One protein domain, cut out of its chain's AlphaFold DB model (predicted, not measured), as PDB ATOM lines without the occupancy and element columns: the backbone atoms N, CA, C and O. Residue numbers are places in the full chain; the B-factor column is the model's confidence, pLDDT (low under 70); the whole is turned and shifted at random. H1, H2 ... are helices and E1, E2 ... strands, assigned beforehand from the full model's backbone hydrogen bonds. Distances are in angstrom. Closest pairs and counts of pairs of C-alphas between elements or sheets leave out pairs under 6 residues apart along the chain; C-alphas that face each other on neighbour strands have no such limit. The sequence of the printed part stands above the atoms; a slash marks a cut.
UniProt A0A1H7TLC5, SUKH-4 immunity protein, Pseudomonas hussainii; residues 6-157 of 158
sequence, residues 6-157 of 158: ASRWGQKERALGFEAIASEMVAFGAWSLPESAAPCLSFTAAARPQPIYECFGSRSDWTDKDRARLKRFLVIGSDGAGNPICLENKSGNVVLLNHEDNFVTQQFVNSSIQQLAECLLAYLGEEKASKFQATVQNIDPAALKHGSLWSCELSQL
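This is residues 6 to 157 of the 158 residues of the protein "SUKH-4 immunity protein" of Pseudomonas hussainii (UniProt A0A1H7TLC5). A strongly twisted sheet of four antiparallel strands, E3 to E6, sits near the middle, with helices H5, H6 and H8, nearly aligned, gathered by its E6 edge. By the E3 edge, H2 lies between the sheet and the small hairpin E1-E2, while H1 and the H3-H4 corner lie toward opposite ends of the long axis. The printed part has 152 residues with eight named helices and six named strands, in the order H1 E1 E2 H2 H3 H4 E3 E4 E5 E6 H5 H6 H7 H8; the class is mixed, helices and strands. It is compact, with a radius of gyration of the C-alphas of 15.7 A and spans of 49 by 33 by 26 A.

The large sheet holds E3, residues 73 to 78, 12.9 A long from C-alpha 73 at (139.081, 97.901, 166.134); E4, 84 to 88; E5, 94 to 97; and E6, 106 to 110, 12.0 A. H5, residues 113 to 123, measures 15.1 A, and H6, 129 to 139, 15.2 A. H7 is residues 141 to 144, and H8, 149 to 156, measures 11.1 A and ends at C-alpha 156 (142.059, 82.570, 189.078). H1, residues 6 to 15, is 14.2 A long and begins at C-alpha 6 (161.485, 87.121, 171.315). E1 is residues 25 to 28, E2 31 to 34, H2 44 to 47, H3 52 to 55 and H4 64 to 70.

E3 E4 E5 E6 form a meander, each strand the antiparallel neighbour of the one before. N 76 and O 85 of E3 and E4 are 2.8 A apart, N 86 and O 95 of E4 and E5 2.8 A, and N 96 and O 107 of E5 and E6 2.8 A, within hydrogen-bond range. H5 is on the sheet; its closest C-alphas to E6 are Leu 116 and Asn 110, 5.5 A. H5 and H6, a helical hairpin, touch at Gln 115 and Ile 139, 6.1 A, at a shallow tilt of 22 degrees. H6 touches H8 at Ala 129 and Leu 154, 5.6 A. H7 and H8 only graze the sheet. H2 stands at the sheet's level, with C-alphas Ala 46 and Ile 76 4.1 A apart. E1 and E2 form a hairpin, with N 26 and O 33 2.8 A apart. H1 and H5 are close but not clearly touching, at 6.3 A between C-alphas Trp 9 and Leu 121. H3 and H4 only just touch, with 3 pairs of C-alphas within 8 A, the closest Ile 52 and Leu 70, 6.5 A. Every O i to N i+4 pair is within hydrogen-bond range in H1, H4, H5 and H6, and 3 of 4 in H8; H2, H3 and H7 are too short for such a pair.

The C-alphas farthest apart, Gly 17 and Asp 64, are 49.8 A apart. The printed part has no cut and no long link. The mean pLDDT of the printed part is 92.9; residues 19 to 21 are under 70.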
ATOM      1  N   ALA A   6     161.419  88.534 171.687       91.50
ATOM      2  CA  ALA A   6     161.485  87.121 171.315       91.50
ATOM      3  C   ALA A   6     162.635  86.379 172.022       91.50
ATOM      4  O   ALA A   6     162.473  85.242 172.465       91.50
ATOM      5  N   SER A   7     163.789  87.037 172.193       91.00
ATOM      6  CA  SER A   7     164.918  86.473 172.941       91.00
ATOM      7  C   SER A   7     164.577  86.264 174.418       91.00
ATOM      8  O   SER A   7     164.855  85.191 174.951       91.00
ATOM      9  N   ARG A   8     163.950  87.254 175.069       93.69
ATOM     10  CA  ARG A   8     163.525  87.160 176.477       93.69
ATOM     11  C   ARG A   8     162.444  86.098 176.682       93.69
ATOM     12  O   ARG A   8     162.518  85.346 177.650       93.69
ATOM     13  N   TRP A   9     161.492  85.991 175.757       93.62
ATOM     14  CA  TRP A   9     160.477  84.937 175.767       93.62
ATOM     15  C   TRP A   9     161.110  83.548 175.697       93.62
ATOM     16  O   TRP A   9     160.917  82.743 176.603       93.62
ATOM     17  N   GLY A  10     161.962  83.300 174.697       91.81
ATOM     18  CA  GLY A  10     162.628  82.006 174.541       91.81
ATOM     19  C   GLY A  10     163.564  81.656 175.705       91.81
ATOM     20  O   GLY A  10     163.712  80.488 176.055       91.81
ATOM     21  N   GLN A  11     164.195  82.645 176.351       91.31
ATOM     22  CA  GLN A  11     164.940  82.414 177.596       91.31
ATOM     23  C   GLN A  11     164.013  81.943 178.729       91.31
ATOM     24  O   GLN A  11     164.369  81.008 179.447       91.31
ATOM     25  N   LYS A  12     162.832  82.559 178.875       92.00
ATOM     26  CA  LYS A  12     161.856  82.179 179.904       92.00
ATOM     27  C   LYS A  12     161.264  80.794 179.639       92.00
ATOM     28  O   LYS A  12     161.179  80.002 180.568       92.00
ATOM     29  N   GLU A  13     160.952  80.464 178.389       91.75
ATOM     30  CA  GLU A  13     160.502  79.122 177.993       91.75
ATOM     31  C   GLU A  13     161.514  78.035 178.370       91.75
ATOM     32  O   GLU A  13     161.154  77.047 179.008       91.75
ATOM     33  N   ARG A  14     162.802  78.247 178.063       90.44
ATOM     34  CA  ARG A  14     163.872  77.314 178.458       90.44
ATOM     35  C   ARG A  14     163.997  77.183 179.972       90.44
ATOM     36  O   ARG A  14     164.156  76.076 180.468       90.44
ATOM     37  N   ALA A  15     163.891  78.288 180.712       90.44
ATOM     38  CA  ALA A  15     163.922  78.260 182.174       90.44
ATOM     39  C   ALA A  15     162.744  77.476 182.785       90.44
ATOM     40  O   ALA A  15     162.868  76.958 183.891       90.44
ATOM     41  N   LEU A  16     161.626  77.371 182.059       89.12
ATOM     42  CA  LEU A  16     160.453  76.574 182.424       89.12
ATOM     43  C   LEU A  16     160.507  75.127 181.889       89.12
ATOM     44  O   LEU A  16     159.591  74.353 182.144       89.12
ATOM     45  N   GLY A  17     161.569  74.745 181.169       87.31
ATOM     46  CA  GLY A  17     161.756  73.392 180.633       87.31
ATOM     47  C   GLY A  17     161.132  73.140 179.254       87.31
ATOM     48  O   GLY A  17     161.096  71.994 178.807       87.31
ATOM     49  N   PHE A  18     160.674  74.175 178.540       80.44
ATOM     50  CA  PHE A  18     160.134  74.055 177.177       80.44
ATOM     51  C   PHE A  18     161.254  74.035 176.117       80.44
ATOM     52  O   PHE A  18     161.350  74.907 175.259       80.44
ATOM     53  N   GLU A  19     162.152  73.049 176.178       66.75
ATOM     54  CA  GLU A  19     163.362  73.022 175.335       66.75
ATOM     55  C   GLU A  19     163.111  72.628 173.865       66.75
ATOM     56  O   GLU A  19     163.941  72.920 173.004       66.75
ATOM     57  N   ALA A  20     161.978  71.985 173.561       62.50
ATOM     58  CA  ALA A  20     161.709  71.384 172.248       62.50
ATOM     59  C   ALA A  20     160.789  72.208 171.323       62.50
ATOM     60  O   ALA A  20     160.712  71.905 170.133       62.50
ATOM     61  N   ILE A  21     160.086  73.225 171.836       64.38
ATOM     62  CA  ILE A  21     159.121  74.029 171.067       64.38
ATOM     63  C   ILE A  21     159.308  75.489 171.475       64.38
ATOM     64  O   ILE A  21     158.807  75.913 172.511       64.38
ATOM     65  N   ALA A  22     160.068  76.245 170.684       73.50
ATOM     66  CA  ALA A  22     160.078  77.697 170.821       73.50
ATOM     67  C   ALA A  22     158.741  78.231 170.305       73.50
ATOM     68  O   ALA A  22     158.322  77.841 169.212       73.50
ATOM     69  N   SER A  23     158.090  79.122 171.057       85.69
ATOM     70  CA  SER A  23     156.893  79.790 170.542       85.69
ATOM     71  C   SER A  23     157.213  80.532 169.245       85.69
ATOM     72  O   SER A  23     158.177  81.304 169.176       85.69
ATOM     73  N   GLU A  24     156.383  80.324 168.225       91.31
ATOM     74  CA  GLU A  24     156.436  81.132 167.012       91.31
ATOM     75  C   GLU A  24     156.068  82.579 167.350       91.31
ATOM     76  O   GLU A  24     155.264  82.845 168.248       91.31
ATOM     77  N   MET A  25     156.709  83.525 166.669       93.62
ATOM     78  CA  MET A  25     156.556  84.951 166.934       93.62
ATOM     79  C   MET A  25     155.943  85.626 165.722       93.62
ATOM     80  O   MET A  25     156.453  85.513 164.608       93.62
ATOM     81  N   VAL A  26     154.906  86.414 165.962       94.94
ATOM     82  CA  VAL A  26     154.248  87.231 164.953       94.94
ATOM     83  C   VAL A  26     154.673  88.688 165.098       94.94
ATOM     84  O   VAL A  26     154.690  89.255 166.194       94.94
ATOM     85  N   ALA A  27     155.042  89.312 163.982       92.25
ATOM     86  CA  ALA A  27     155.410  90.721 163.957       92.25
ATOM     87  C   ALA A  27     154.163  91.617 163.962       92.25
ATOM     88  O   ALA A  27     153.214  91.383 163.215       92.25
ATOM     89  N   PHE A  28     154.208  92.693 164.746       89.75
ATOM     90  CA  PHE A  28     153.219  93.768 164.743       89.75
ATOM     91  C   PHE A  28     153.944  95.120 164.742       89.75
ATOM     92  O   PHE A  28     154.315  95.667 165.786       89.75
ATOM     93  N   GLY A  29     154.192  95.665 163.550       86.88
ATOM     94  CA  GLY A  29     154.991  96.883 163.396       86.88
ATOM     95  C   GLY A  29     156.417  96.696 163.929       86.88
ATOM     96  O   GLY A  29     157.160  95.865 163.419       86.88
ATOM     97  N   ALA A  30     156.796  97.469 164.950       87.00
ATOM     98  CA  ALA A  30     158.099  97.366 165.619       87.00
ATOM     99  C   ALA A  30     158.134  96.328 166.760       87.00
ATOM    100  O   ALA A  30     159.176  96.132 167.385       87.00
ATOM    101  N   TRP A  31     156.999  95.692 167.056       89.88
ATOM    102  CA  TRP A  31     156.839  94.750 168.159       89.88
ATOM    103  C   TRP A  31     156.707  93.318 167.644       89.88
ATOM    104  O   TRP A  31     156.447  93.079 166.465       89.88
ATOM    105  N   SER A  32     156.867  92.361 168.552       92.12
ATOM    106  CA  SER A  32     156.565  90.951 168.307       92.12
ATOM    107  C   SER A  32     155.709  90.424 169.449       92.12
ATOM    108  O   SER A  32     155.869  90.860 170.588       92.12
ATOM    109  N   LEU A  33     154.791  89.524 169.122       94.56
ATOM    110  CA  LEU A  33     153.971  88.781 170.070       94.56
ATOM    111  C   LEU A  33     154.192  87.286 169.820       94.56
ATOM    112  O   LEU A  33     154.503  86.917 168.686       94.56
ATOM    113  N   PRO A  34     154.039  86.417 170.827       94.88
ATOM    114  CA  PRO A  34     153.958  84.985 170.568       94.88
ATOM    115  C   PRO A  34     152.677  84.689 169.774       94.88
ATOM    116  O   PRO A  34     151.657  85.337 169.995       94.88
ATOM    117  N   GLU A  35     152.685  83.715 168.867       94.50
ATOM    118  CA  GLU A  35     151.472  83.319 168.132       94.50
ATOM    119  C   GLU A  35     150.377  82.782 169.054       94.50
ATOM    120  O   GLU A  35     149.188  82.946 168.771       94.50
ATOM    121  N   SER A  36     150.775  82.191 170.180       93.50
ATOM    122  CA  SER A  36     149.891  81.741 171.246       93.50
ATOM    123  C   SER A  36     150.522  81.966 172.614       93.50
ATOM    124  O   SER A  36     151.727  81.793 172.777       93.50
ATOM    125  N   ALA A  37     149.711  82.294 173.613       93.00
ATOM    126  CA  ALA A  37     150.135  82.450 174.997       93.00
ATOM    127  C   ALA A  37     149.020  82.023 175.958       93.00
ATOM    128  O   ALA A  37     147.838  82.056 175.624       93.00
ATOM    129  N   ALA A  38     149.380  81.654 177.185       89.06
ATOM    130  CA  ALA A  38     148.388  81.514 178.248       89.06
ATOM    131  C   ALA A  38     147.714  82.880 178.536       89.06
ATOM    132  O   ALA A  38     148.381  83.910 178.384       89.06
ATOM    133  N   PRO A  39     146.435  82.922 178.956       85.19
ATOM    134  CA  PRO A  39     145.495  81.812 179.174       85.19
ATOM    135  C   PRO A  39     144.648  81.512 177.916       85.19
ATOM    136  O   PRO A  39     143.496  81.913 177.825       85.19
ATOM    137  N   CYS A  40     145.202  80.803 176.926       88.94
ATOM    138  CA  CYS A  40     144.540  80.485 175.644       88.94
ATOM    139  C   CYS A  40     144.382  81.670 174.671       88.94
ATOM    140  O   CYS A  40     143.516  81.659 173.798       88.94
ATOM    141  N   LEU A  41     145.256  82.671 174.765       94.81
ATOM    142  CA  LEU A  41     145.312  83.775 173.814       94.81
ATOM    143  C   LEU A  41     146.071  83.353 172.551       94.81
ATOM    144  O   LEU A  41     147.096  82.675 172.620       94.81
ATOM    145  N   SER A  42     145.606  83.803 171.392       95.94
ATOM    146  CA  SER A  42     146.287  83.657 170.102       95.94
ATOM    147  C   SER A  42     146.454  85.014 169.437       95.94
ATOM    148  O   SER A  42     145.596  85.878 169.599       95.94
ATOM    149  N   PHE A  43     147.536  85.206 168.683       96.44
ATOM    150  CA  PHE A  43     147.878  86.482 168.047       96.44
ATOM    151  C   PHE A  43     148.242  86.362 166.563       96.44
ATOM    152  O   PHE A  43     148.734  87.315 165.973       96.44
ATOM    153  N   THR A  44     147.974  85.230 165.912       93.62
ATOM    154  CA  THR A  44     148.295  85.018 164.484       93.62
ATOM    155  C   THR A  44     147.731  86.114 163.560       93.62
ATOM    156  O   THR A  44     148.364  86.491 162.572       93.62
ATOM    157  N   ALA A  45     146.586  86.713 163.914       94.56
ATOM    158  CA  ALA A  45     145.987  87.834 163.182       94.56
ATOM    159  C   ALA A  45     146.822  89.134 163.226       94.56
ATOM    160  O   ALA A  45     146.651  90.004 162.369       94.56
ATOM    161  N   ALA A  46     147.769  89.270 164.159       94.56
ATOM    162  CA  ALA A  46     148.647  90.431 164.282       94.56
ATOM    163  C   ALA A  46     149.538  90.657 163.042       94.56
ATOM    164  O   ALA A  46     149.891  91.801 162.758       94.56
ATOM    165  N   ALA A  47     149.837  89.606 162.262       93.31
ATOM    166  CA  ALA A  47     150.592  89.718 161.009       93.31
ATOM    167  C   ALA A  47     149.866  90.577 159.962       93.31
ATOM    168  O   ALA A  47     150.488  91.259 159.145       93.31
ATOM    169  N   ARG A  48     148.529  90.526 159.968       93.94
ATOM    170  CA  ARG A  48     147.676  91.291 159.062       93.94
ATOM    171  C   ARG A  48     146.396  91.708 159.789       93.94
ATOM    172  O   ARG A  48     145.347  91.108 159.557       93.94
ATOM    173  N   PRO A  49     146.464  92.753 160.627       94.75
ATOM    174  CA  PRO A  49     145.324  93.191 161.413       94.75
ATOM    175  C   PRO A  49     144.211  93.706 160.507       94.75
ATOM    176  O   PRO A  49     144.451  94.519 159.607       94.75
ATOM    177  N   GLN A  50     142.986  93.250 160.745       95.19
ATOM    178  CA  GLN A  50     141.822  93.615 159.941       95.19
ATOM    179  C   GLN A  50     140.646  94.031 160.827       95.19
ATOM    180  O   GLN A  50     140.576  93.628 161.986       95.19
ATOM    181  N   PRO A  51     139.711  94.855 160.322       94.88
ATOM    182  CA  PRO A  51     138.481  95.147 161.043       94.88
ATOM    183  C   PRO A  51     137.676  93.879 161.335       94.88
ATOM    184  O   PRO A  51     137.647  92.959 160.523       94.88
ATOM    185  N   ILE A  52     136.936  93.880 162.445       93.38
ATOM    186  CA  ILE A  52     136.123  92.734 162.901       93.38
ATOM    187  C   ILE A  52     135.217  92.181 161.794       93.38
ATOM    188  O   ILE A  52     135.158  90.975 161.596       93.38
ATOM    189  N   TYR A  53     134.563  93.052 161.023       92.12
ATOM    190  CA  TYR A  53     133.638  92.649 159.957       92.12
ATOM    191  C   TYR A  53     134.307  92.029 158.716       92.12
ATOM    192  O   TYR A  53     133.605  91.567 157.822       92.12
ATOM    193  N   GLU A  54     135.640  92.059 158.615       92.69
ATOM    194  CA  GLU A  54     136.393  91.299 157.603       92.69
ATOM    195  C   GLU A  54     136.871  89.944 158.157       92.69
ATOM    196  O   GLU A  54     137.164  89.041 157.380       92.69
ATOM    197  N   CYS A  55     136.934  89.788 159.485       90.31
ATOM    198  CA  CYS A  55     137.355  88.550 160.149       90.31
ATOM    199  C   CYS A  55     136.178  87.636 160.525       90.31
ATOM    200  O   CYS A  55     136.349  86.422 160.590       90.31
ATOM    201  N   PHE A  56     135.003  88.209 160.794       88.06
ATOM    202  CA  PHE A  56     133.835  87.498 161.312       88.06
ATOM    203  C   PHE A  56     132.614  87.702 160.413       88.06
ATOM    204  O   PHE A  56     132.278  88.832 160.049       88.06
ATOM    205  N   GLY A  57     131.914  86.604 160.115       86.12
ATOM    206  CA  GLY A  57     130.691  86.610 159.311       86.12
ATOM    207  C   GLY A  57     130.909  86.975 157.838       86.12
ATOM    208  O   GLY A  57     132.025  87.184 157.365       86.12
ATOM    209  N   SER A  58     129.810  87.038 157.092       87.81
ATOM    210  CA  SER A  58     129.783  87.538 155.718       87.81
ATOM    211  C   SER A  58     129.591  89.055 155.700       87.81
ATOM    212  O   SER A  58     128.974  89.635 156.588       87.81
ATOM    213  N   ARG A  59     130.033  89.734 154.633       80.56
ATOM    214  CA  ARG A  59     129.842  91.196 154.485       80.56
ATOM    215  C   ARG A  59     128.376  91.648 154.576       80.56
ATOM    216  O   ARG A  59     128.120  92.786 154.973       80.56
ATOM    217  N   SER A  60     127.442  90.776 154.201       87.56
ATOM    218  CA  SER A  60     125.992  90.984 154.301       87.56
ATOM    219  C   SER A  60     125.470  91.026 155.734       87.56
ATOM    220  O   SER A  60     124.418  91.614 155.962       87.56
ATOM    221  N   ASP A  61     126.197  90.440 156.687       89.75
ATOM    222  CA  ASP A  61     125.756  90.295 158.080       89.75
ATOM    223  C   ASP A  61     125.929  91.605 158.865       89.75
ATOM    224  O   ASP A  61     125.406  91.773 159.964       89.75
ATOM    225  N   TRP A  62     126.639  92.567 158.271       92.62
ATOM    226  CA  TRP A  62     127.010  93.827 158.896       92.62
ATOM    227  C   TRP A  62     126.253  95.000 158.287       92.62
ATOM    228  O   TRP A  62     126.321  95.251 157.079       92.62
ATOM    229  N   THR A  63     125.592  95.788 159.134       94.12
ATOM    230  CA  THR A  63     125.010  97.067 158.711       94.12
ATOM    231  C   THR A  63     126.093  98.139 158.557       94.12
ATOM    232  O   THR A  63     127.192  98.036 159.110       94.12
ATOM    233  N   ASP A  64     125.788  99.235 157.857       94.25
ATOM    234  CA  ASP A  64     126.712 100.377 157.764       94.25
ATOM    235  C   ASP A  64     126.994 101.012 159.130       94.25
ATOM    236  O   ASP A  64     128.107 101.474 159.392       94.25
ATOM    237  N   LYS A  65     126.004 100.982 160.029       94.19
ATOM    238  CA  LYS A  65     126.154 101.448 161.409       94.19
ATOM    239  C   LYS A  65     127.149 100.576 162.178       94.19
ATOM    240  O   LYS A  65     127.994 101.117 162.894       94.19
ATOM    241  N   ASP A  66     127.093  99.257 162.000       93.75
ATOM    242  CA  ASP A  66     128.044  98.333 162.624       93.75
ATOM    243  C   ASP A  66     129.450  98.529 162.072       93.75
ATOM    244  O   ASP A  66     130.384  98.735 162.847       93.75
ATOM    245  N   ARG A  67     129.603  98.603 160.744       93.75
ATOM    246  CA  ARG A  67     130.898  98.896 160.111       93.75
ATOM    247  C   ARG A  67     131.495 100.209 160.617       93.75
ATOM    248  O   ARG A  67     132.674 100.261 160.968       93.75
ATOM    249  N   ALA A  68     130.692 101.268 160.715       94.06
ATOM    250  CA  ALA A  68     131.146 102.567 161.209       94.06
ATOM    251  C   ALA A  68     131.581 102.536 162.684       94.06
ATOM    252  O   ALA A  68     132.531 103.233 163.052       94.06
ATOM    253  N   ARG A  69     130.910 101.730 163.519       94.12
ATOM    254  CA  ARG A  69     131.264 101.515 164.929       94.12
ATOM    255  C   ARG A  69     132.540 100.682 165.069       94.12
ATOM    256  O   ARG A  69     133.411 101.067 165.850       94.12
ATOM    257  N   LEU A  70     132.651  99.591 164.309       95.00
ATOM    258  CA  LEU A  70     133.675  98.552 164.461       95.00
ATOM    259  C   LEU A  70     134.970  98.825 163.690       95.00
ATOM    260  O   LEU A  70     136.010  98.293 164.057       95.00
ATOM    261  N   LYS A  71     134.968  99.715 162.685       95.00
ATOM    262  CA  LYS A  71     136.167 100.060 161.885       95.00
ATOM    263  C   LYS A  71     137.387 100.530 162.687       95.00
ATOM    264  O   LYS A  71     138.477 100.615 162.135       95.00
ATOM    265  N   ARG A  72     137.196 100.940 163.945       95.44
ATOM    266  CA  ARG A  72     138.280 101.417 164.817       95.44
ATOM    267  C   ARG A  72     139.037 100.290 165.518       95.44
ATOM    268  O   ARG A  72     140.081 100.573 166.089       95.44
ATOM    269  N   PHE A  73     138.504  99.072 165.490       97.06
ATOM    270  CA  PHE A  73     139.081  97.901 166.134       97.06
ATOM    271  C   PHE A  73     139.718  97.018 165.073       97.06
ATOM    272  O   PHE A  73     139.026  96.512 164.188       97.06
ATOM    273  N   LEU A  74     141.035  96.862 165.152       97.12
ATOM    274  CA  LEU A  74     141.780  95.937 164.309       97.12
ATOM    275  C   LEU A  74     142.032  94.660 165.095       97.12
ATOM    276  O   LEU A  74     142.681  94.708 166.135       97.12
ATOM    277  N   VAL A  75     141.524  93.538 164.602       97.44
ATOM    278  CA  VAL A  75     141.724  92.220 165.198       97.44
ATOM    279  C   VAL A  75     143.203  91.866 165.111       97.44
ATOM    280  O   VAL A  75     143.785  91.870 164.028       97.44
ATOM    281  N   ILE A  76     143.797  91.577 166.264       97.25
ATOM    282  CA  ILE A  76     145.184  91.122 166.400       97.25
ATOM    283  C   ILE A  76     145.264  89.707 166.965       97.25
ATOM    284  O   ILE A  76     146.323  89.096 166.903       97.25
ATOM    285  N   GLY A  77     144.164  89.183 167.509       96.56
ATOM    286  CA  GLY A  77     144.151  87.898 168.187       96.56
ATOM    287  C   GLY A  77     142.767  87.449 168.641       96.56
ATOM    288  O   GLY A  77     141.761  88.072 168.302       96.56
ATOM    289  N   SER A  78     142.721  86.387 169.441       96.19
ATOM    290  CA  SER A  78     141.505  85.857 170.072       96.19
ATOM    291  C   SER A  78     141.820  85.198 171.414       96.19
ATOM    292  O   SER A  78     142.934  84.719 171.608       96.19
ATOM    293  N   ASP A  79     140.835  85.151 172.311       95.19
ATOM    294  CA  ASP A  79     140.882  84.408 173.578       95.19
ATOM    295  C   ASP A  79     140.556  82.905 173.451       95.19
ATOM    296  O   ASP A  79     140.441  82.206 174.454       95.19
ATOM    297  N   GLY A  80     140.338  82.406 172.229       90.19
ATOM    298  CA  GLY A  80     139.969  81.009 171.985       90.19
ATOM    299  C   GLY A  80     138.500  80.671 172.275       90.19
ATOM    300  O   GLY A  80     138.063  79.574 171.931       90.19
ATOM    301  N   ALA A  81     137.715  81.606 172.820       90.31
ATOM    302  CA  ALA A  81     136.277  81.473 173.073       90.31
ATOM    303  C   ALA A  81     135.420  82.244 172.049       90.31
ATOM    304  O   ALA A  81     134.234  82.478 172.266       90.31
ATOM    305  N   GLY A  82     136.020  82.649 170.927       89.12
ATOM    306  CA  GLY A  82     135.357  83.412 169.867       89.12
ATOM    307  C   GLY A  82     135.418  84.929 170.052       89.12
ATOM    308  O   GLY A  82     135.036  85.654 169.133       89.12
ATOM    309  N   ASN A  83     135.952  85.434 171.169       95.62
ATOM    310  CA  ASN A  83     136.103  86.870 171.376       95.62
ATOM    311  C   ASN A  83     137.398  87.363 170.707       95.62
ATOM    312  O   ASN A  83     138.481  86.814 170.957       95.62
ATOM    313  N   PRO A  84     137.338  88.393 169.845       97.19
ATOM    314  CA  PRO A  84     138.530  88.962 169.243       97.19
ATOM    315  C   PRO A  84     139.251  89.905 170.202       97.19
ATOM    316  O   PRO A  84     138.656  90.806 170.803       97.19
ATOM    317  N   ILE A  85     140.572  89.754 170.249       97.88
ATOM    318  CA  ILE A  85     141.490  90.734 170.820       97.88
ATOM    319  C   ILE A  85     141.791  91.750 169.726       97.88
ATOM    320  O   ILE A  85     142.232  91.394 168.631       97.88
ATOM    321  N   CYS A  86     141.554  93.021 170.016       97.88
ATOM    322  CA  CYS A  86     141.673  94.106 169.059       97.88
ATOM    323  C   CYS A  86     142.597  95.209 169.565       97.88
ATOM    324  O   CYS A  86     142.575  95.560 170.742       97.88
ATOM    325  N   LEU A  87     143.328  95.828 168.641       97.81
ATOM    326  CA  LEU A  87     143.924  97.141 168.846       97.81
ATOM    327  C   LEU A  87     142.901  98.222 168.479       97.81
ATOM    328  O   LEU A  87     142.394  98.257 167.354       97.81
ATOM    329  N   GLU A  88     142.602  99.125 169.408       97.00
ATOM    330  CA  GLU A  88     141.775 100.295 169.130       97.00
ATOM    331  C   GLU A  88     142.628 101.430 168.540       97.00
ATOM    332  O   GLU A  88     143.412 102.073 169.234       97.00
ATOM    333  N   ASN A  89     142.413 101.754 167.263       92.31
ATOM    334  CA  ASN A  89     143.237 102.710 166.507       92.31
ATOM    335  C   ASN A  89     143.282 104.137 167.080       92.31
ATOM    336  O   ASN A  89     144.178 104.902 166.733       92.31
ATOM    337  N   LYS A  90     142.301 104.543 167.898       91.19
ATOM    338  CA  LYS A  90     142.254 105.901 168.468       91.19
ATOM    339  C   LYS A  90     143.087 106.048 169.736       91.19
ATOM    340  O   LYS A  90     143.699 107.091 169.925       91.19
ATOM    341  N   SER A  91     143.042 105.049 170.610       94.44
ATOM    342  CA  SER A  91     143.699 105.086 171.919       94.44
ATOM    343  C   SER A  91     145.031 104.341 171.923       94.44
ATOM    344  O   SER A  91     145.896 104.664 172.726       94.44
ATOM    345  N   GLY A  92     145.203 103.363 171.029       95.75
ATOM    346  CA  GLY A  92     146.296 102.395 171.092       95.75
ATOM    347  C   GLY A  92     146.050 101.276 172.105       95.75
ATOM    348  O   GLY A  92     146.897 100.396 172.229       95.75
ATOM    349  N   ASN A  93     144.902 101.272 172.789       98.12
ATOM    350  CA  ASN A  93     144.570 100.247 173.769       98.12
ATOM    351  C   ASN A  93     144.301  98.906 173.088       98.12
ATOM    352  O   ASN A  93     143.689  98.835 172.020       98.12
ATOM    353  N   VAL A  94     144.687  97.841 173.775       98.38
ATOM    354  CA  VAL A  94     144.271  96.482 173.472       98.38
ATOM    355  C   VAL A  94     143.005  96.171 174.264       98.38
ATOM    356  O   VAL A  94     142.957  96.355 175.484       98.38
ATOM    357  N   VAL A  95     141.981  95.692 173.566       98.25
ATOM    358  CA  VAL A  95     140.676  95.350 174.135       98.25
ATOM    359  C   VAL A  95     140.217  93.983 173.649       98.25
ATOM    360  O   VAL A  95     140.515  93.591 172.525       98.25
ATOM    361  N   LEU A  96     139.467  93.275 174.483       97.88
ATOM    362  CA  LEU A  96     138.742  92.063 174.124       97.88
ATOM    363  C   LEU A  96     137.272  92.435 173.918       97.88
ATOM    364  O   LEU A  96     136.694  93.143 174.744       97.88
ATOM    365  N   LEU A  97     136.671  92.009 172.811       97.31
ATOM    366  CA  LEU A  97     135.282  92.340 172.490       97.31
ATOM    367  C   LEU A  97     134.405  91.102 172.607       97.31
ATOM    368  O   LEU A  97     134.745  90.069 172.042       97.31
ATOM    369  N   ASN A  98     133.271  91.216 173.296       96.00
ATOM    370  CA  ASN A  98     132.360  90.087 173.443       96.00
ATOM    371  C   ASN A  98     131.650  89.798 172.111       96.00
ATOM    372  O   ASN A  98     130.952  90.654 171.565       96.00
ATOM    373  N   HIS A  99     131.820  88.595 171.573       93.44
ATOM    374  CA  HIS A  99     131.179  88.209 170.319       93.44
ATOM    375  C   HIS A  99     129.672  87.930 170.468       93.44
ATOM    376  O   HIS A  99     128.938  88.034 169.487       93.44
ATOM    377  N   GLU A 100     129.188  87.637 171.679       93.06
ATOM    378  CA  GLU A 100     127.784  87.289 171.936       93.06
ATOM    379  C   GLU A 100     126.846  88.503 171.909       93.06
ATOM    380  O   GLU A 100     125.654  88.367 171.635       93.06
ATOM    381  N   ASP A 101     127.366  89.708 172.164       94.00
ATOM    382  CA  ASP A 101     126.571  90.939 172.239       94.00
ATOM    383  C   ASP A 101     126.790  91.884 171.050       94.00
ATOM    384  O   ASP A 101     126.547  93.093 171.132       94.00
ATOM    385  N   ASN A 102     127.236  91.325 169.921       91.94
ATOM    386  CA  ASN A 102     127.589  92.074 168.718       91.94
ATOM    387  C   ASN A 102     128.717  93.100 168.976       91.94
ATOM    388  O   ASN A 102     128.695  94.240 168.478       91.94
ATOM    389  N   PHE A 103     129.724  92.678 169.754       94.62
ATOM    390  CA  PHE A 103     130.959  93.417 170.025       94.62
ATOM    391  C   PHE A 103     130.687  94.783 170.669       94.62
ATOM    392  O   PHE A 103     131.319  95.794 170.337       94.62
ATOM    393  N   VAL A 104     129.660  94.850 171.518       94.31
ATOM    394  CA  VAL A 104     129.280  96.055 172.263       94.31
ATOM    395  C   VAL A 104     130.081  96.126 173.554       94.31
ATOM    396  O   VAL A 104     130.662  97.179 173.844       94.31
ATOM    397  N   THR A 105     130.151  95.021 174.295       95.31
ATOM    398  CA  THR A 105     130.924  94.937 175.531       95.31
ATOM    399  C   THR A 105     132.402  94.824 175.207       95.31
ATOM    400  O   THR A 105     132.834  94.001 174.398       95.31
ATOM    401  N   GLN A 106     133.180  95.682 175.862       95.50
ATOM    402  CA  GLN A 106     134.624  95.755 175.710       95.50
ATOM    403  C   GLN A 106     135.258  95.512 177.067       95.50
ATOM    404  O   GLN A 106     134.959  96.213 178.036       95.50
ATOM    405  N   GLN A 107     136.162  94.550 177.117       97.31
ATOM    406  CA  GLN A 107     137.029  94.322 178.253       97.31
ATOM    407  C   GLN A 107     138.407  94.908 177.952       97.31
ATOM    408  O   GLN A 107     138.992  94.674 176.895       97.31
ATOM    409  N   PHE A 108     138.935  95.694 178.887       98.12
ATOM    410  CA  PHE A 108     140.281  96.241 178.766       98.12
ATOM    411  C   PHE A 108     141.323  95.134 178.952       98.12
ATOM    412  O   PHE A 108     141.224  94.357 179.903       98.12
ATOM    413  N   VAL A 109     142.330  95.095 178.078       98.06
ATOM    414  CA  VAL A 109     143.451  94.150 178.171       98.06
ATOM    415  C   VAL A 109     144.715  94.902 178.576       98.06
ATOM    416  O   VAL A 109     145.210  94.706 179.680       98.06
ATOM    417  N   ASN A 110     145.195  95.817 177.728       98.44
ATOM    418  CA  ASN A 110     146.408  96.598 177.982       98.44
ATOM    419  C   ASN A 110     146.371  97.971 177.306       98.44
ATOM    420  O   ASN A 110     145.648  98.191 176.339       98.44
ATOM    421  N   SER A 111     147.210  98.885 177.781       98.12
ATOM    422  CA  SER A 111     147.334 100.253 177.273       98.12
ATOM    423  C   SER A 111     148.031 100.326 175.908       98.12
ATOM    424  O   SER A 111     147.834 101.288 175.175       98.12
ATOM    425  N   SER A 112     148.852  99.330 175.547       97.31
ATOM    426  CA  SER A 112     149.382  99.166 174.186       97.31
ATOM    427  C   SER A 112     149.896  97.746 173.919       97.31
ATOM    428  O   SER A 112     149.981  96.926 174.834       97.31
ATOM    429  N   ILE A 113     150.294  97.472 172.670       96.56
ATOM    430  CA  ILE A 113     150.958  96.221 172.255       96.56
ATOM    431  C   ILE A 113     152.238  95.958 173.054       96.56
ATOM    432  O   ILE A 113     152.515  94.814 173.400       96.56
ATOM    433  N   GLN A 114     153.005  97.002 173.382       96.00
ATOM    434  CA  GLN A 114     154.219  96.849 174.179       96.00
ATOM    435  C   GLN A 114     153.884  96.357 175.592       96.00
ATOM    436  O   GLN A 114     154.465  95.380 176.054       96.00
ATOM    437  N   GLN A 115     152.930  97.008 176.267       97.44
ATOM    438  CA  GLN A 115     152.482  96.588 177.597       97.44
ATOM    439  C   GLN A 115     151.881  95.180 177.567       97.44
ATOM    440  O   GLN A 115     152.179  94.390 178.455       97.44
ATOM    441  N   LEU A 116     151.100  94.843 176.533       97.56
ATOM    442  CA  LEU A 116     150.587  93.488 176.336       97.56
ATOM    443  C   LEU A 116     151.726  92.463 176.276       97.56
ATOM    444  O   LEU A 116     151.692  91.485 177.014       97.56
ATOM    445  N   ALA A 117     152.739  92.696 175.438       96.19
ATOM    446  CA  ALA A 117     153.871  91.787 175.294       96.19
ATOM    447  C   ALA A 117     154.572  91.543 176.644       96.19
ATOM    448  O   ALA A 117     154.795  90.398 177.038       96.19
ATOM    449  N   GLU A 118     154.857  92.608 177.397       96.50
ATOM    450  CA  GLU A 118     155.496  92.497 178.713       96.50
ATOM    451  C   GLU A 118     154.595  91.812 179.755       96.50
ATOM    452  O   GLU A 118     155.092  91.021 180.557       96.50
ATOM    453  N   CYS A 119     153.278  92.053 179.740       96.88
ATOM    454  CA  CYS A 119     152.328  91.357 180.614       96.88
ATOM    455  C   CYS A 119     152.255  89.855 180.302       96.88
ATOM    456  O   CYS A 119     152.305  89.050 181.230       96.88
ATOM    457  N   LEU A 120     152.219  89.466 179.022       96.50
ATOM    458  CA  LEU A 120     152.269  88.058 178.604       96.50
ATOM    459  C   LEU A 120     153.563  87.394 179.077       96.50
ATOM    460  O   LEU A 120     153.542  86.306 179.652       96.50
ATOM    461  N   LEU A 121     154.698  88.073 178.881       95.56
ATOM    462  CA  LEU A 121     155.990  87.574 179.335       95.56
ATOM    463  C   LEU A 121     156.034  87.456 180.858       95.56
ATOM    464  O   LEU A 121     156.618  86.503 181.362       95.56
ATOM    465  N   ALA A 122     155.434  88.386 181.603       95.38
ATOM    466  CA  ALA A 122     155.339  88.305 183.058       95.38
ATOM    467  C   ALA A 122     154.486  87.109 183.504       95.38
ATOM    468  O   ALA A 122     154.914  86.382 184.400       95.38
ATOM    469  N   TYR A 123     153.357  86.869 182.835       94.81
ATOM    470  CA  TYR A 123     152.416  85.790 183.141       94.81
ATOM    471  C   TYR A 123     152.962  84.391 182.817       94.81
ATOM    472  O   TYR A 123     152.669  83.438 183.530       94.81
ATOM    473  N   LEU A 124     153.799  84.251 181.781       92.81
ATOM    474  CA  LEU A 124     154.346  82.963 181.333       92.81
ATOM    475  C   LEU A 124     155.017  82.180 182.483       92.81
ATOM    476  O   LEU A 124     156.103  82.552 182.930       92.81
ATOM    477  N   GLY A 125     154.383  81.102 182.949       88.19
ATOM    478  CA  GLY A 125     154.880  80.261 184.047       88.19
ATOM    479  C   GLY A 125     154.912  80.936 185.423       88.19
ATOM    480  O   GLY A 125     155.656  80.489 186.293       88.19
ATOM    481  N   GLU A 126     154.180  82.034 185.627       92.12
ATOM    482  CA  GLU A 126     154.032  82.642 186.950       92.12
ATOM    483  C   GLU A 126     152.871  81.996 187.704       92.12
ATOM    484  O   GLU A 126     151.728  82.024 187.259       92.12
ATOM    485  N   GLU A 127     153.173  81.436 188.871       87.44
ATOM    486  CA  GLU A 127     152.189  80.759 189.717       87.44
ATOM    487  C   GLU A 127     151.696  81.660 190.855       87.44
ATOM    488  O   GLU A 127     150.651  81.398 191.437       87.44
ATOM    489  N   LYS A 128     152.436  82.726 191.198       91.81
ATOM    490  CA  LYS A 128     152.112  83.585 192.342       91.81
ATOM    491  C   LYS A 128     151.366  84.832 191.894       91.81
ATOM    492  O   LYS A 128     151.978  85.774 191.377       91.81
ATOM    493  N   ALA A 129     150.077  84.903 192.226       92.44
ATOM    494  CA  ALA A 129     149.223  86.055 191.930       92.44
ATOM    495  C   ALA A 129     149.833  87.386 192.409       92.44
ATOM    496  O   ALA A 129     149.897  88.355 191.658       92.44
ATOM    497  N   SER A 130     150.376  87.430 193.630       93.75
ATOM    498  CA  SER A 130     150.978  88.647 194.201       93.75
ATOM    499  C   SER A 130     152.200  89.146 193.425       93.75
ATOM    500  O   SER A 130     152.385  90.354 193.261       93.75
ATOM    501  N   LYS A 131     153.026  88.225 192.918       94.12
ATOM    502  CA  LYS A 131     154.202  88.560 192.113       94.12
ATOM    503  C   LYS A 131     153.780  89.049 190.733       94.12
ATOM    504  O   LYS A 131     154.259  90.098 190.307       94.12
ATOM    505  N   PHE A 132     152.844  88.351 190.088       95.44
ATOM    506  CA  PHE A 132     152.287  88.791 188.812       95.44
ATOM    507  C   PHE A 132     151.651  90.182 188.933       95.44
ATOM    508  O   PHE A 132     152.000  91.087 188.176       95.44
ATOM    509  N   GLN A 133     150.812  90.398 189.949       96.06
ATOM    510  CA  GLN A 133     150.162  91.681 190.216       96.06
ATOM    511  C   GLN A 133     151.182  92.811 190.391       96.06
ATOM    512  O   GLN A 133     151.036  93.864 189.773       96.06
ATOM    513  N   ALA A 134     152.235  92.606 191.188       96.75
ATOM    514  CA  ALA A 134     153.281  93.611 191.375       96.75
ATOM    515  C   ALA A 134     154.010  93.944 190.061       96.75
ATOM    516  O   ALA A 134     154.349  95.101 189.810       96.75
ATOM    517  N   THR A 135     154.233  92.951 189.197       96.56
ATOM    518  CA  THR A 135     154.844  93.163 187.881       96.56
ATOM    519  C   THR A 135     153.913  93.927 186.937       96.56
ATOM    520  O   THR A 135     154.342  94.924 186.355       96.56
ATOM    521  N   VAL A 136     152.637  93.542 186.830       96.75
ATOM    522  CA  VAL A 136     151.651  94.257 185.998       96.75
ATOM    523  C   VAL A 136     151.454  95.689 186.493       96.75
ATOM    524  O   VAL A 136     151.387  96.599 185.679       96.75
ATOM    525  N   GLN A 137     151.465  95.932 187.807       97.56
ATOM    526  CA  GLN A 137     151.369  97.278 188.384       97.56
ATOM    527  C   GLN A 137     152.470  98.225 187.873       97.56
ATOM    528  O   GLN A 137     152.225  99.425 187.738       97.56
ATOM    529  N   ASN A 138     153.661  97.692 187.583       97.44
ATOM    530  CA  ASN A 138     154.793  98.452 187.049       97.44
ATOM    531  C   ASN A 138     154.760  98.592 185.519       97.44
ATOM    532  O   ASN A 138     155.243  99.593 184.996       97.44
ATOM    533  N   ILE A 139     154.223  97.598 184.804       97.25
ATOM    534  CA  ILE A 139     154.136  97.594 183.333       97.25
ATOM    535  C   ILE A 139     152.945  98.432 182.856       97.25
ATOM    536  O   ILE A 139     153.076  99.280 181.974       97.25
ATOM    537  N   ASP A 140     151.770  98.159 183.421       97.94
ATOM    538  CA  ASP A 140     150.485  98.695 182.997       97.94
ATOM    539  C   ASP A 140     149.481  98.707 184.163       97.94
ATOM    540  O   ASP A 140     148.674  97.792 184.326       97.94
ATOM    541  N   PRO A 141     149.466  99.755 184.998       97.38
ATOM    542  CA  PRO A 141     148.549  99.819 186.134       97.38
ATOM    543  C   PRO A 141     147.068  99.839 185.717       97.38
ATOM    544  O   PRO A 141     146.197  99.474 186.506       97.38
ATOM    545  N   ALA A 142     146.751 100.249 184.481       97.38
ATOM    546  CA  ALA A 142     145.378 100.220 183.979       97.38
ATOM    547  C   ALA A 142     144.870  98.785 183.767       97.38
ATOM    548  O   ALA A 142     143.675  98.543 183.941       97.38
ATOM    549  N   ALA A 143     145.775  97.843 183.483       96.94
ATOM    550  CA  ALA A 143     145.487  96.419 183.334       96.94
ATOM    551  C   ALA A 143     145.115  95.721 184.653       96.94
ATOM    552  O   ALA A 143     144.706  94.571 184.628       96.94
ATOM    553  N   LEU A 144     145.221  96.396 185.802       96.81
ATOM    554  CA  LEU A 144     144.772  95.870 187.098       96.81
ATOM    555  C   LEU A 144     143.423  96.430 187.549       96.81
ATOM    556  O   LEU A 144     142.919  96.059 188.610       96.81
ATOM    557  N   LYS A 145     142.819  97.339 186.775       96.38
ATOM    558  CA  LYS A 145     141.497  97.872 187.109       96.38
ATOM    559  C   LYS A 145     140.465  96.752 187.081       96.38
ATOM    560  O   LYS A 145     140.496  95.903 186.192       96.38
ATOM    561  N   HIS A 146     139.531  96.792 188.027       94.81
ATOM    562  CA  HIS A 146     138.456  95.810 188.130       94.81
ATOM    563  C   HIS A 146     137.737  95.614 186.786       94.81
ATOM    564  O   HIS A 146     137.280  96.583 186.175       94.81
ATOM    565  N   GLY A 147     137.614  94.357 186.360       93.62
ATOM    566  CA  GLY A 147     136.940  93.960 185.124       93.62
ATOM    567  C   GLY A 147     137.841  93.929 183.888       93.62
ATOM    568  O   GLY A 147     137.376  93.533 182.825       93.62
ATOM    569  N   SER A 148     139.116  94.311 184.000       96.56
ATOM    570  CA  SER A 148     140.121  94.055 182.956       96.56
ATOM    571  C   SER A 148     140.503  92.575 182.895       96.56
ATOM    572  O   SER A 148     140.356  91.863 183.892       96.56
ATOM    573  N   LEU A 149     141.049  92.138 181.756       95.94
ATOM    574  CA  LEU A 149     141.479  90.753 181.541       95.94
ATOM    575  C   LEU A 149     142.390  90.270 182.679       95.94
ATOM    576  O   LEU A 149     142.080  89.296 183.356       95.94
ATOM    577  N   TRP A 150     143.471  91.001 182.959       95.69
ATOM    578  CA  TRP A 150     144.455  90.575 183.953       95.69
ATOM    579  C   TRP A 150     143.931  90.633 185.388       95.69
ATOM    580  O   TRP A 150     144.344  89.820 186.211       95.69
ATOM    581  N   SER A 151     142.992  91.535 185.700       94.69
ATOM    582  CA  SER A 151     142.317  91.513 187.004       94.69
ATOM    583  C   SER A 151     141.469  90.250 187.200       94.69
ATOM    584  O   SER A 151     141.419  89.719 188.308       94.69
ATOM    585  N   CYS A 152     140.845  89.742 186.131       92.75
ATOM    586  CA  CYS A 152     140.103  88.484 186.157       92.75
ATOM    587  C   CYS A 152     141.053  87.283 186.250       92.75
ATOM    588  O   CYS A 152     140.821  86.391 187.061       92.75
ATOM    589  N   GLU A 153     142.152  87.280 185.497       92.19
ATOM    590  CA  GLU A 153     143.164  86.216 185.564       92.19
ATOM    591  C   GLU A 153     143.840  86.120 186.933       92.19
ATOM    592  O   GLU A 153     144.027  85.031 187.467       92.19
ATOM    593  N   LEU A 154     144.129  87.258 187.567       91.12
ATOM    594  CA  LEU A 154     144.659  87.285 188.929       91.12
ATOM    595  C   LEU A 154     143.730  86.627 189.947       91.12
ATOM    596  O   LEU A 154     144.215  86.051 190.910       91.12
ATOM    597  N   SER A 155     142.412  86.704 189.743       86.19
ATOM    598  CA  SER A 155     141.445  86.049 190.631       86.19
ATOM    599  C   SER A 155     141.400  84.524 190.470       86.19
ATOM    600  O   SER A 155     140.854  83.842 191.333       86.19
ATOM    601  N   GLN A 156     141.966  84.002 189.377       80.56
ATOM    602  CA  GLN A 156     142.059  82.570 189.078       80.56
ATOM    603  C   GLN A 156     143.407  81.964 189.506       80.56
ATOM    604  O   GLN A 156     143.499  80.752 189.699       80.56
ATOM    605  N   LEU A 157     144.446  82.791 189.668       79.25
ATOM    606  CA  LEU A 157     145.731  82.396 190.246       79.25
ATOM    607  C   LEU A 157     145.609  82.320 191.781       79.25
ATOM    608  O   LEU A 157     145.200  83.292 192.415       79.25
TER     609      LEU A 157